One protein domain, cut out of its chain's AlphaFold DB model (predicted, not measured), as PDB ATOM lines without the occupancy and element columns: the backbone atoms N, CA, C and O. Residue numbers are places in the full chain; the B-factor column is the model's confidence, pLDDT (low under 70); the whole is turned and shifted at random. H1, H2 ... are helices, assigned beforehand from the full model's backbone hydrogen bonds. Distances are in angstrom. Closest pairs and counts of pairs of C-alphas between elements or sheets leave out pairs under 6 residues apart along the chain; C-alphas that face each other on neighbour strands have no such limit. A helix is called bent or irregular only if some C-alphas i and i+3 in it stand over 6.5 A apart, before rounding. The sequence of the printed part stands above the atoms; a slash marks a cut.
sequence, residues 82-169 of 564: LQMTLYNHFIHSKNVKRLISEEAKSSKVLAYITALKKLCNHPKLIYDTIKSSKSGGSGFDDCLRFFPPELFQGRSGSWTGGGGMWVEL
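Overview. This is residues 82 to 169 of the 564 residues of the protein "Helicase C-terminal domain-containing protein" of Aegilops tauschii subsp. strangulata (UniProt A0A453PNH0). This is an elongated helical body in which H1 and H2 follow each other out to one end, the chain turns at residues 101 to 107, which stick out there, and H3 runs back with its later part beside H1. H4 sets off steeply from H3, H5 packs on H1, and at the opposite end of the long axis lie the looped residues 147 to 161 and H6, which turns back to finish near the start of H1. The printed part has 88 residues, with six named helices, H1 to H6 in order, and no named strand; its class is all helix. It is compact, with a radius of gyration of the C-alphas of 13.8 A, and spans 45 by 25 by 17 A.

Along the chain. H1, residues 82 to 91, begins at C-alpha 82 (-8.146, 1.659, 30.674) and is 14.5 A long. H2 is residues 94 to 101, 10.5 A. H3, residues 106 to 121, is the longest helix at 22.9 A, from C-alpha 106 (-5.336, 25.441, 45.788). H4 is residues 123 to 132, 14.4 A. H5, residues 141 to 146, 11.1 A, is irregular: C-alphas 141 and 144 are 7.0 A apart. H6, residues 162 to 169, 10.2 A, is irregular too, with C-alphas 163 and 166 7.8 A apart; it ends at C-alpha 169 (-2.856, -1.951, 32.574).

Arrangement. H1 touches residues 116 to 120 of H3 at a shallow tilt of 13 degrees, opposite ways; the closest C-alphas, of Gln 83 and Leu 119, are 6.7 A apart. H1 also touches H5 at a shallow tilt of 31 degrees, opposite ways, closest at the C-alphas of Leu 86 and Cys 143, 6.6 A. H2 and H3 only just touch, with 3 pairs of C-alphas within 8 A, the closest those of Leu 99 and Val 109, 7.2 A. H3 touches H4 with its residues 115 to 119 at a steep tilt of 51 degrees; the closest C-alphas, of Lys 118 and Leu 125, are 6.0 A apart. H6 and H4 are close but not clearly touching, the C-alphas of Pro 123 and Leu 169 being closest at 6.8 A. H3 and H5 are apart. Each O i to N i+4 pair is within hydrogen-bond range in H1, H2, H3 and H4, against 0 of 2 in H5 and 0 of 4 in H6, where 1 of 3 and 2 of 5 O i to N i+3 pairs are within range.

Size, cuts and confidence. The C-alphas farthest apart, of Glu 103 and Gly 163, are 44.8 A apart. The printed part has no cut. The link from H5 to H6, 15 residues, is long; within it residues 152 to 153 pair antiparallel with residues 158 to 159. The mean pLDDT of the printed part is 80.2, with residues 102 to 107, 133 to 139, 153 to 157 and 161 to 164 under 70.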
ATOM      1  N   LEU A  82      -7.594   1.432  29.341       94.19
ATOM      2  CA  LEU A  82      -8.146   1.659  30.674       94.19
ATOM      3  C   LEU A  82      -7.702   3.013  31.243       94.19
ATOM      4  O   LEU A  82      -8.539   3.774  31.725       94.19
ATOM      5  N   GLN A  83      -6.405   3.335  31.177       95.69
ATOM      6  CA  GLN A  83      -5.897   4.623  31.651       95.69
ATOM      7  C   GLN A  83      -6.546   5.792  30.910       95.69
ATOM      8  O   GLN A  83      -6.988   6.731  31.565       95.69
ATOM      9  N   MET A  84      -6.670   5.717  29.582       95.44
ATOM     10  CA  MET A  84      -7.329   6.747  28.773       95.44
ATOM     11  C   MET A  84      -8.791   6.935  29.173       95.44
ATOM     12  O   MET A  84      -9.238   8.066  29.352       95.44
ATOM     13  N   THR A  85      -9.533   5.841  29.370       94.44
ATOM     14  CA  THR A  85     -10.938   5.896  29.806       94.44
ATOM     15  C   THR A  85     -11.069   6.574  31.169       94.44
ATOM     16  O   THR A  85     -11.886   7.480  31.343       94.44
ATOM     17  N   LEU A  86     -10.232   6.179  32.133       93.69
ATOM     18  CA  LEU A  86     -10.212   6.756  33.478       93.69
ATOM     19  C   LEU A  86      -9.809   8.237  33.461       93.69
ATOM     20  O   LEU A  86     -10.440   9.050  34.134       93.69
ATOM     21  N   TYR A  87      -8.789   8.591  32.677       94.88
ATOM     22  CA  TYR A  87      -8.274   9.955  32.573       94.88
ATOM     23  C   TYR A  87      -9.331  10.872  31.957       94.88
ATOM     24  O   TYR A  87      -9.679  11.894  32.546       94.88
ATOM     25  N   ASN A  88      -9.914  10.467  30.822       93.00
ATOM     26  CA  ASN A  88     -10.976  11.212  30.151       93.00
ATOM     27  C   ASN A  88     -12.203  11.387  31.045       93.00
ATOM     28  O   ASN A  88     -12.740  12.491  31.140       93.00
ATOM     29  N   HIS A  89     -12.636  10.334  31.737       91.44
ATOM     30  CA  HIS A  89     -13.757  10.438  32.666       91.44
ATOM     31  C   HIS A  89     -13.477  11.451  33.787       91.44
ATOM     32  O   HIS A  89     -14.348  12.248  34.144       91.44
ATOM     33  N   PHE A  90     -12.254  11.454  34.320       90.75
ATOM     34  CA  PHE A  90     -11.854  12.349  35.398       90.75
ATOM     35  C   PHE A  90     -11.832  13.821  34.974       90.75
ATOM     36  O   PHE A  90     -12.483  14.646  35.622       90.75
ATOM     37  N   ILE A  91     -11.147  14.158  33.876       90.75
ATOM     38  CA  ILE A  91     -11.011  15.555  33.424       90.75
ATOM     39  C   ILE A  91     -12.351  16.163  32.982       90.75
ATOM     40  O   ILE A  91     -12.580  17.359  33.150       90.75
ATOM     41  N   HIS A  92     -13.285  15.338  32.491       88.94
ATOM     42  CA  HIS A  92     -14.627  15.785  32.104       88.94
ATOM     43  C   HIS A  92     -15.634  15.802  33.262       88.94
ATOM     44  O   HIS A  92     -16.777  16.241  33.070       88.94
ATOM     45  N   SER A  93     -15.236  15.352  34.456       87.62
ATOM     46  CA  SER A  93     -16.103  15.329  35.630       87.62
ATOM     47  C   SER A  93     -16.544  16.741  36.032       87.62
ATOM     48  O   SER A  93     -15.816  17.728  35.881       87.62
ATOM     49  N   LYS A  94     -17.751  16.849  36.603       83.56
ATOM     50  CA  LYS A  94     -18.288  18.130  37.100       83.56
ATOM     51  C   LYS A  94     -17.355  18.779  38.128       83.56
ATOM     52  O   LYS A  94     -17.252  19.998  38.173       83.56
ATOM     53  N   ASN A  95     -16.652  17.961  38.909       80.75
ATOM     54  CA  ASN A  95     -15.724  18.405  39.942       80.75
ATOM     55  C   ASN A  95     -14.501  19.128  39.365       80.75
ATOM     56  O   ASN A  95     -14.111  20.161  39.905       80.75
ATOM     57  N   VAL A  96     -13.919  18.618  38.275       82.00
ATOM     58  CA  VAL A  96     -12.776  19.257  37.601       82.00
ATOM     59  C   VAL A  96     -13.230  20.500  36.837       82.00
ATOM     60  O   VAL A  96     -12.623  21.556  36.981       82.00
ATOM     61  N   LYS A  97     -14.358  20.428  36.116       82.62
ATOM     62  CA  LYS A  97     -14.924  21.594  35.413       82.62
ATOM     63  C   LYS A  97     -15.208  22.759  36.362       82.62
ATOM     64  O   LYS A  97     -14.839  23.888  36.065       82.62
ATOM     65  N   ARG A  98     -15.802  22.465  37.523       81.38
ATOM     66  CA  ARG A  98     -16.066  23.453  38.574       81.38
ATOM     67  C   ARG A  98     -14.782  24.044  39.151       81.38
ATOM     68  O   ARG A  98     -14.731  25.237  39.406       81.38
ATOM     69  N   LEU A  99     -13.754  23.218  39.343       78.44
ATOM     70  CA  LEU A  99     -12.450  23.651  39.849       78.44
ATOM     71  C   LEU A  99     -11.719  24.593  38.882       78.44
ATOM     72  O   LEU A  99     -10.977  25.461  39.321       78.44
ATOM     73  N   ILE A 100     -11.930  24.420  37.579       76.94
ATOM     74  CA  ILE A 100     -11.374  25.288  36.539       76.94
ATOM     75  C   ILE A 100     -12.149  26.616  36.430       76.94
ATOM     76  O   ILE A 100     -11.568  27.629  36.041       76.94
ATOM     77  N   SER A 101     -13.458  26.616  36.712       75.12
ATOM     78  CA  SER A 101     -14.331  27.786  36.530       75.12
ATOM     79  C   SER A 101     -14.465  28.674  37.765       75.12
ATOM     80  O   SER A 101     -14.526  29.890  37.642       75.12
ATOM     81  N   GLU A 102     -14.574  28.071  38.946       67.75
ATOM     82  CA  GLU A 102     -14.613  28.773  40.226       67.75
ATOM     83  C   GLU A 102     -13.183  28.745  40.758       67.75
ATOM     84  O   GLU A 102     -12.662  27.644  40.908       67.75
ATOM     85  N   GLU A 103     -12.545  29.895  41.010       62.16
ATOM     86  CA  GLU A 103     -11.199  30.012  41.605       62.16
ATOM     87  C   GLU A 103     -11.100  29.188  42.904       62.16
ATOM     88  O   GLU A 103     -11.349  29.650  44.019       62.16
ATOM     89  N   ALA A 104     -10.831  27.894  42.750       58.41
ATOM     90  CA  ALA A 104     -10.978  26.932  43.817       58.41
ATOM     91  C   ALA A 104      -9.761  26.989  44.733       58.41
ATOM     92  O   ALA A 104      -8.645  27.301  44.321       58.41
ATOM     93  N   LYS A 105      -9.966  26.598  45.996       62.00
ATOM     94  CA  LYS A 105      -8.874  26.433  46.962       62.00
ATOM     95  C   LYS A 105      -7.767  25.564  46.350       62.00
ATOM     96  O   LYS A 105      -8.032  24.423  45.958       62.00
ATOM     97  N   SER A 106      -6.538  26.084  46.343       66.06
ATOM     98  CA  SER A 106      -5.336  25.441  45.788       66.06
ATOM     99  C   SER A 106      -5.150  23.986  46.241       66.06
ATOM    100  O   SER A 106      -4.719  23.137  45.462       66.06
ATOM    101  N   SER A 107      -5.567  23.651  47.467       68.81
ATOM    102  CA  SER A 107      -5.471  22.296  48.024       68.81
ATOM    103  C   SER A 107      -6.262  21.231  47.250       68.81
ATOM    104  O   SER A 107      -5.795  20.099  47.125       68.81
ATOM    105  N   LYS A 108      -7.427  21.567  46.674       76.88
ATOM    106  CA  LYS A 108      -8.208  20.614  45.857       76.88
ATOM    107  C   LYS A 108      -7.557  20.366  44.496       76.88
ATOM    108  O   LYS A 108      -7.572  19.237  44.012       76.88
ATOM    109  N   VAL A 109      -6.947  21.400  43.913       81.81
ATOM    110  CA  VAL A 109      -6.231  21.318  42.631       81.81
ATOM    111  C   VAL A 109      -5.079  20.321  42.748       81.81
ATOM    112  O   VAL A 109      -4.967  19.393  41.949       81.81
ATOM    113  N   LEU A 110      -4.268  20.457  43.801       82.44
ATOM    114  CA  LEU A 110      -3.127  19.577  44.059       82.44
ATOM    115  C   LEU A 110      -3.546  18.118  44.279       82.44
ATOM    116  O   LEU A 110      -2.848  17.204  43.829       82.44
ATOM    117  N   ALA A 111      -4.692  17.881  44.924       84.06
ATOM    118  CA  ALA A 111      -5.232  16.535  45.101       84.06
ATOM    119  C   ALA A 111      -5.597  15.883  43.756       84.06
ATOM    120  O   ALA A 111      -5.257  14.722  43.525       84.06
ATOM    121  N   TYR A 112      -6.220  16.630  42.840       87.88
ATOM    122  CA  TYR A 112      -6.585  16.135  41.507       87.88
ATOM    123  C   TYR A 112      -5.373  15.908  40.607       87.88
ATOM    124  O   TYR A 112      -5.280  14.866  39.961       87.88
ATOM    125  N   ILE A 113      -4.401  16.824  40.634       88.94
ATOM    126  CA  ILE A 113      -3.094  16.637  39.988       88.94
ATOM    127  C   ILE A 113      -2.439  15.352  40.504       88.94
ATOM    128  O   ILE A 113      -1.982  14.516  39.726       88.94
ATOM    129  N   THR A 114      -2.427  15.159  41.825       89.00
ATOM    130  CA  THR A 114      -1.854  13.961  42.448       89.00
ATOM    131  C   THR A 114      -2.580  12.695  42.000       89.00
ATOM    132  O   THR A 114      -1.930  11.683  41.740       89.00
ATOM    133  N   ALA A 115      -3.906  12.735  41.877       90.44
ATOM    134  CA  ALA A 115      -4.688  11.604  41.401       90.44
ATOM    135  C   ALA A 115      -4.374  11.271  39.929       90.44
ATOM    136  O   ALA A 115      -4.118  10.110  39.623       90.44
ATOM    137  N   LEU A 116      -4.273  12.267  39.041       93.44
ATOM    138  CA  LEU A 116      -3.853  12.044  37.651       93.44
ATOM    139  C   LEU A 116      -2.441  11.455  37.552       93.44
ATOM    140  O   LEU A 116      -2.244  10.466  36.852       93.44
ATOM    141  N   LYS A 117      -1.475  11.972  38.323       93.75
ATOM    142  CA  LYS A 117      -0.118  11.398  38.379       93.75
ATOM    143  C   LYS A 117      -0.129   9.936  38.845       93.75
ATOM    144  O   LYS A 117       0.565   9.092  38.280       93.75
ATOM    145  N   LYS A 118      -0.955   9.594  39.843       93.69
ATOM    146  CA  LYS A 118      -1.142   8.195  40.274       93.69
ATOM    147  C   LYS A 118      -1.747   7.326  39.171       93.69
ATOM    148  O   LYS A 118      -1.318   6.187  39.015       93.69
ATOM    149  N   LEU A 119      -2.706   7.847  38.405       95.56
ATOM    150  CA  LEU A 119      -3.300   7.135  37.274       95.56
ATOM    151  C   LEU A 119      -2.267   6.856  36.169       95.56
ATOM    152  O   LEU A 119      -2.206   5.723  35.685       95.56
ATOM    153  N   CYS A 120      -1.436   7.844  35.816       96.88
ATOM    154  CA  CYS A 120      -0.330   7.685  34.863       96.88
ATOM    155  C   CYS A 120       0.660   6.607  35.324       96.88
ATOM    156  O   CYS A 120       1.116   5.792  34.523       96.88
ATOM    157  N   ASN A 121       0.937   6.536  36.631       96.50
ATOM    158  CA  ASN A 121       1.740   5.463  37.210       96.50
ATOM    159  C   ASN A 121       1.067   4.094  37.067       96.50
ATOM    160  O   ASN A 121       1.656   3.183  36.478       96.50
ATOM    161  N   HIS A 122      -0.144   3.925  37.610       96.06
ATOM    162  CA  HIS A 122      -0.899   2.680  37.483       96.06
ATOM    163  C   HIS A 122      -2.382   2.805  37.907       96.06
ATOM    164  O   HIS A 122      -2.647   3.286  39.013       96.06
ATOM    165  N   PRO A 123      -3.360   2.242  37.156       94.25
ATOM    166  CA  PRO A 123      -4.782   2.244  37.543       94.25
ATOM    167  C   PRO A 123      -5.081   1.648  38.927       94.25
ATOM    168  O   PRO A 123      -5.968   2.118  39.635       94.25
ATOM    169  N   LYS A 124      -4.312   0.640  39.353       91.88
ATOM    170  CA  LYS A 124      -4.396   0.056  40.710       91.88
ATOM    171  C   LYS A 124      -4.303   1.106  41.825       91.88
ATOM    172  O   LYS A 124      -5.027   1.000  42.805       91.88
ATOM    173  N   LEU A 125      -3.474   2.141  41.667       92.00
ATOM    174  CA  LEU A 125      -3.337   3.196  42.679       92.00
ATOM    175  C   LEU A 125      -4.634   3.998  42.850       92.00
ATOM    176  O   LEU A 125      -4.942   4.463  43.949       92.00
ATOM    177  N   ILE A 126      -5.409   4.134  41.773       90.69
ATOM    178  CA  ILE A 126      -6.741   4.737  41.809       90.69
ATOM    179  C   ILE A 126      -7.729   3.790  42.480       90.69
ATOM    180  O   ILE A 126      -8.437   4.211  43.387       90.69
ATOM    181  N   TYR A 127      -7.720   2.506  42.113       88.06
ATOM    182  CA  TYR A 127      -8.550   1.493  42.770       88.06
ATOM    183  C   TYR A 127      -8.336   1.463  44.296       88.06
ATOM    184  O   TYR A 127      -9.303   1.528  45.055       88.06
ATOM    185  N   ASP A 128      -7.080   1.442  44.749       87.00
ATOM    186  CA  ASP A 128      -6.734   1.436  46.175       87.00
ATOM    187  C   ASP A 128      -7.200   2.726  46.867       87.00
ATOM    188  O   ASP A 128      -7.668   2.698  48.008       87.00
ATOM    189  N   THR A 129      -7.134   3.864  46.168       85.00
ATOM    190  CA  THR A 129      -7.647   5.149  46.668       85.00
ATOM    191  C   THR A 129      -9.172   5.116  46.825       85.00
ATOM    192  O   THR A 129      -9.678   5.549  47.858       85.00
ATOM    193  N   ILE A 130      -9.907   4.545  45.865       84.19
ATOM    194  CA  ILE A 130     -11.371   4.409  45.946       84.19
ATOM    195  C   ILE A 130     -11.768   3.481  47.104       84.19
ATOM    196  O   ILE A 130     -12.664   3.802  47.876       84.19
ATOM    197  N   LYS A 131     -11.085   2.339  47.264       81.44
ATOM    198  CA  LYS A 131     -11.400   1.356  48.316       81.44
ATOM    199  C   LYS A 131     -11.020   1.809  49.725       81.44
ATOM    200  O   LYS A 131     -11.682   1.414  50.682       81.44
ATOM    201  N   SER A 132      -9.948   2.587  49.867       78.12
ATOM    202  CA  SER A 132      -9.506   3.105  51.169       78.12
ATOM    203  C   SER A 132     -10.285   4.343  51.614       78.12
ATOM    204  O   SER A 132     -10.411   4.578  52.819       78.12
ATOM    205  N   SER A 133     -10.836   5.120  50.678       65.94
ATOM    206  CA  SER A 133     -11.573   6.331  51.018       65.94
ATOM    207  C   SER A 133     -12.987   6.018  51.512       65.94
ATOM    208  O   SER A 133     -13.829   5.513  50.779       65.94
ATOM    209  N   LYS A 134     -13.283   6.389  52.764       52.81
ATOM    210  CA  LYS A 134     -14.655   6.418  53.310       52.81
ATOM    211  C   LYS A 134     -15.427   7.691  52.912       52.81
ATOM    212  O   LYS A 134     -16.572   7.857  53.318       52.81
ATOM    213  N   SER A 135     -14.814   8.594  52.143       47.00
ATOM    214  CA  SER A 135     -15.342   9.927  51.820       47.00
ATOM    215  C   SER A 135     -15.016  10.319  50.368       47.00
ATOM    216  O   SER A 135     -13.847  10.451  50.005       47.00
ATOM    217  N   GLY A 136     -16.051  10.488  49.535       50.75
ATOM    218  CA  GLY A 136     -15.982  10.719  48.080       50.75
ATOM    219  C   GLY A 136     -15.397  12.071  47.660       50.75
ATOM    220  O   GLY A 136     -16.122  12.999  47.309       50.75
ATOM    221  N   GLY A 137     -14.070  12.197  47.730       55.81
ATOM    222  CA  GLY A 137     -13.325  13.402  47.344       55.81
ATOM    223  C   GLY A 137     -12.279  13.181  46.251       55.81
ATOM    224  O   GLY A 137     -11.563  14.117  45.907       55.81
ATOM    225  N   SER A 138     -12.157  11.959  45.719       61.91
ATOM    226  CA  SER A 138     -11.098  11.617  44.761       61.91
ATOM    227  C   SER A 138     -11.436  11.998  43.321       61.91
ATOM    228  O   SER A 138     -10.528  12.085  42.506       61.91
ATOM    229  N   GLY A 139     -12.725  12.190  43.002       67.81
ATOM    230  CA  GLY A 139     -13.232  12.382  41.636       67.81
ATOM    231  C   GLY A 139     -13.269  11.101  40.786       67.81
ATOM    232  O   GLY A 139     -13.766  11.138  39.664       67.81
ATOM    233  N   PHE A 140     -12.802   9.970  41.326       75.69
ATOM    234  CA  PHE A 140     -12.786   8.659  40.670       75.69
ATOM    235  C   PHE A 140     -13.830   7.682  41.230       75.69
ATOM    236  O   PHE A 140     -13.812   6.505  40.882       75.69
ATOM    237  N   ASP A 141     -14.745   8.137  42.085       75.94
ATOM    238  CA  ASP A 141     -15.626   7.249  42.855       75.94
ATOM    239  C   ASP A 141     -16.511   6.360  41.943       75.94
ATOM    240  O   ASP A 141     -16.671   5.167  42.200       75.94
ATOM    241  N   ASP A 142     -16.946   6.886  40.791       79.69
ATOM    242  CA  ASP A 142     -17.732   6.154  39.779       79.69
ATOM    243  C   ASP A 142     -16.886   5.342  38.779       79.69
ATOM    244  O   ASP A 142     -17.411   4.755  37.831       79.69
ATOM    245  N   CYS A 143     -15.562   5.313  38.939       84.50
ATOM    246  CA  CYS A 143     -14.663   4.722  37.951       84.50
ATOM    247  C   CYS A 143     -14.458   3.214  38.112       84.50
ATOM    248  O   CYS A 143     -13.926   2.582  37.200       84.50
ATOM    249  N   LEU A 144     -14.903   2.614  39.225       83.88
ATOM    250  CA  LEU A 144     -14.778   1.168  39.459       83.88
ATOM    251  C   LEU A 144     -15.402   0.328  38.336       83.88
ATOM    252  O   LEU A 144     -14.877  -0.731  38.014       83.88
ATOM    253  N   ARG A 145     -16.469   0.828  37.699       86.75
ATOM    254  CA  ARG A 145     -17.155   0.161  36.578       86.75
ATOM    255  C   ARG A 145     -16.285  -0.052  35.338       86.75
ATOM    256  O   ARG A 145     -16.625  -0.886  34.511       86.75
ATOM    257  N   PHE A 146     -15.213   0.726  35.181       88.31
ATOM    258  CA  PHE A 146     -14.323   0.633  34.023       88.31
ATOM    259  C   PHE A 146     -13.219  -0.407  34.216       88.31
ATOM    260  O   PHE A 146     -12.554  -0.767  33.250       88.31
ATOM    261  N   PHE A 147     -12.994  -0.883  35.445       88.12
ATOM    262  CA  PHE A 147     -11.967  -1.883  35.699       88.12
ATOM    263  C   PHE A 147     -12.425  -3.267  35.210       88.12
ATOM    264  O   PHE A 147     -13.537  -3.678  35.549       88.12
ATOM    265  N   PRO A 148     -11.571  -4.004  34.476       84.31
ATOM    266  CA  PRO A 148     -11.883  -5.356  34.033       84.31
ATOM    267  C   PRO A 148     -12.250  -6.274  35.214       84.31
ATOM    268  O   PRO A 148     -11.496  -6.319  36.198       84.31
ATOM    269  N   PRO A 149     -13.377  -7.011  35.151       80.12
ATOM    270  CA  PRO A 149     -13.798  -7.930  36.209       80.12
ATOM    271  C   PRO A 149     -12.741  -8.981  36.568       80.12
ATOM    272  O   PRO A 149     -12.641  -9.377  37.726       80.12
ATOM    273  N   GLU A 150     -11.916  -9.389  35.602       79.62
ATOM    274  CA  GLU A 150     -10.873 -10.413  35.734       79.62
ATOM    275  C   GLU A 150      -9.770 -10.009  36.725       79.62
ATOM    276  O   GLU A 150      -9.056 -10.861  37.259       79.62
ATOM    277  N   LEU A 151      -9.635  -8.709  37.008       78.38
ATOM    278  CA  LEU A 151      -8.695  -8.182  37.998       78.38
ATOM    279  C   LEU A 151      -9.133  -8.441  39.437       78.38
ATOM    280  O   LEU A 151      -8.331  -8.255  40.361       78.38
ATOM    281  N   PHE A 152     -10.384  -8.853  39.627       80.19
ATOM    282  CA  PHE A 152     -10.996  -9.061  40.926       80.19
ATOM    283  C   PHE A 152     -11.405 -10.522  41.090       80.19
ATOM    284  O   PHE A 152     -12.022 -11.117  40.213       80.19
ATOM    285  N   GLN A 153     -11.104 -11.115  42.246       68.06
ATOM    286  CA  GLN A 153     -11.618 -12.444  42.594       68.06
ATOM    287  C   GLN A 153     -12.078 -12.512  44.056       68.06
ATOM    288  O   GLN A 153     -11.685 -11.710  44.911       68.06
ATOM    289  N   GLY A 154     -12.927 -13.506  44.336       62.09
ATOM    290  CA  GLY A 154     -13.487 -13.788  45.658       62.09
ATOM    291  C   GLY A 154     -14.654 -12.875  46.062       62.09
ATOM    292  O   GLY A 154     -14.929 -11.853  45.440       62.09
ATOM    293  N   ARG A 155     -15.338 -13.228  47.162       53.84
ATOM    294  CA  ARG A 155     -16.541 -12.518  47.659       53.84
ATOM    295  C   ARG A 155     -16.291 -11.065  48.097       53.84
ATOM    296  O   ARG A 155     -17.242 -10.315  48.266       53.84
ATOM    297  N   SER A 156     -15.029 -10.671  48.281       60.41
ATOM    298  CA  SER A 156     -14.626  -9.314  48.681       60.41
ATOM    299  C   SER A 156     -14.275  -8.398  47.493       60.41
ATOM    300  O   SER A 156     -13.983  -7.215  47.712       60.41
ATOM    301  N   GLY A 157     -14.239  -8.928  46.260       63.25
ATOM    302  CA  GLY A 157     -13.794  -8.197  45.067       63.25
ATOM    303  C   GLY A 157     -12.400  -7.590  45.242       63.25
ATOM    304  O   GLY A 157     -12.228  -6.391  45.018       63.25
ATOM    305  N   SER A 158     -11.450  -8.370  45.771       70.50
ATOM    306  CA  SER A 158     -10.080  -7.917  46.052       70.50
ATOM    307  C   SER A 158      -9.240  -7.934  44.776       70.50
ATOM    308  O   SER A 158      -9.422  -8.822  43.943       70.50
ATOM    309  N   TRP A 159      -8.319  -6.976  44.632       77.12
ATOM    310  CA  TRP A 159      -7.388  -6.922  43.505       77.12
ATOM    311  C   TRP A 159      -6.466  -8.146  43.514       77.12
ATOM    312  O   TRP A 159      -5.600  -8.267  44.381       77.12
ATOM    313  N   THR A 160      -6.607  -9.028  42.527       72.44
ATOM    314  CA  THR A 160      -5.735 -10.202  42.344       72.44
ATOM    315  C   THR A 160      -4.709 -10.014  41.236       72.44
ATOM    316  O   THR A 160      -3.796 -10.821  41.095       72.44
ATOM    317  N   GLY A 161      -4.834  -8.938  40.456       68.12
ATOM    318  CA  GLY A 161      -3.924  -8.636  39.356       68.12
ATOM    319  C   GLY A 161      -4.104  -9.522  38.124       68.12
ATOM    320  O   GLY A 161      -3.180  -9.610  37.316       68.12
ATOM    321  N   GLY A 162      -5.267 -10.174  37.991       62.56
ATOM    322  CA  GLY A 162      -5.695 -10.847  36.761       62.56
ATOM    323  C   GLY A 162      -4.724 -11.911  36.253       62.56
ATOM    324  O   GLY A 162      -4.441 -11.951  35.064       62.56
ATOM    325  N   GLY A 163      -4.139 -12.720  37.142       64.12
ATOM    326  CA  GLY A 163      -3.207 -13.783  36.738       64.12
ATOM    327  C   GLY A 163      -1.841 -13.293  36.232       64.12
ATOM    328  O   GLY A 163      -1.151 -14.044  35.553       64.12
ATOM    329  N   GLY A 164      -1.439 -12.058  36.560       68.56
ATOM    330  CA  GLY A 164      -0.142 -11.481  36.172       68.56
ATOM    331  C   GLY A 164      -0.218 -10.425  35.064       68.56
ATOM    332  O   GLY A 164       0.795  -9.805  34.748       68.56
ATOM    333  N   MET A 165      -1.415 -10.163  34.529       76.81
ATOM    334  CA  MET A 165      -1.663  -9.178  33.464       76.81
ATOM    335  C   MET A 165      -1.756  -7.731  33.970       76.81
ATOM    336  O   MET A 165      -1.858  -6.792  33.187       76.81
ATOM    337  N   TRP A 166      -1.715  -7.517  35.289       88.88
ATOM    338  CA  TRP A 166      -1.884  -6.187  35.877       88.88
ATOM    339  C   TRP A 166      -0.876  -5.157  35.364       88.88
ATOM    340  O   TRP A 166      -1.237  -3.999  35.212       88.88
ATOM    341  N   VAL A 167       0.352  -5.580  35.063       90.94
ATOM    342  CA  VAL A 167       1.424  -4.731  34.528       90.94
ATOM    343  C   VAL A 167       1.007  -4.071  33.205       90.94
ATOM    344  O   VAL A 167       1.351  -2.919  32.956       90.94
ATOM    345  N   GLU A 168       0.229  -4.775  32.383       92.19
ATOM    346  CA  GLU A 168      -0.238  -4.328  31.062       92.19
ATOM    347  C   GLU A 168      -1.343  -3.272  31.150       92.19
ATOM    348  O   GLU A 168      -1.705  -2.663  30.150       92.19
ATOM    349  N   LEU A 169      -1.865  -3.002  32.350       92.81
ATOM    350  CA  LEU A 169      -2.856  -1.951  32.574       92.81
ATOM    351  C   LEU A 169      -2.237  -0.553  32.636       92.81
ATOM    352  O   LEU A 169      -2.978   0.429  32.637       92.81
TER     353      LEU A 169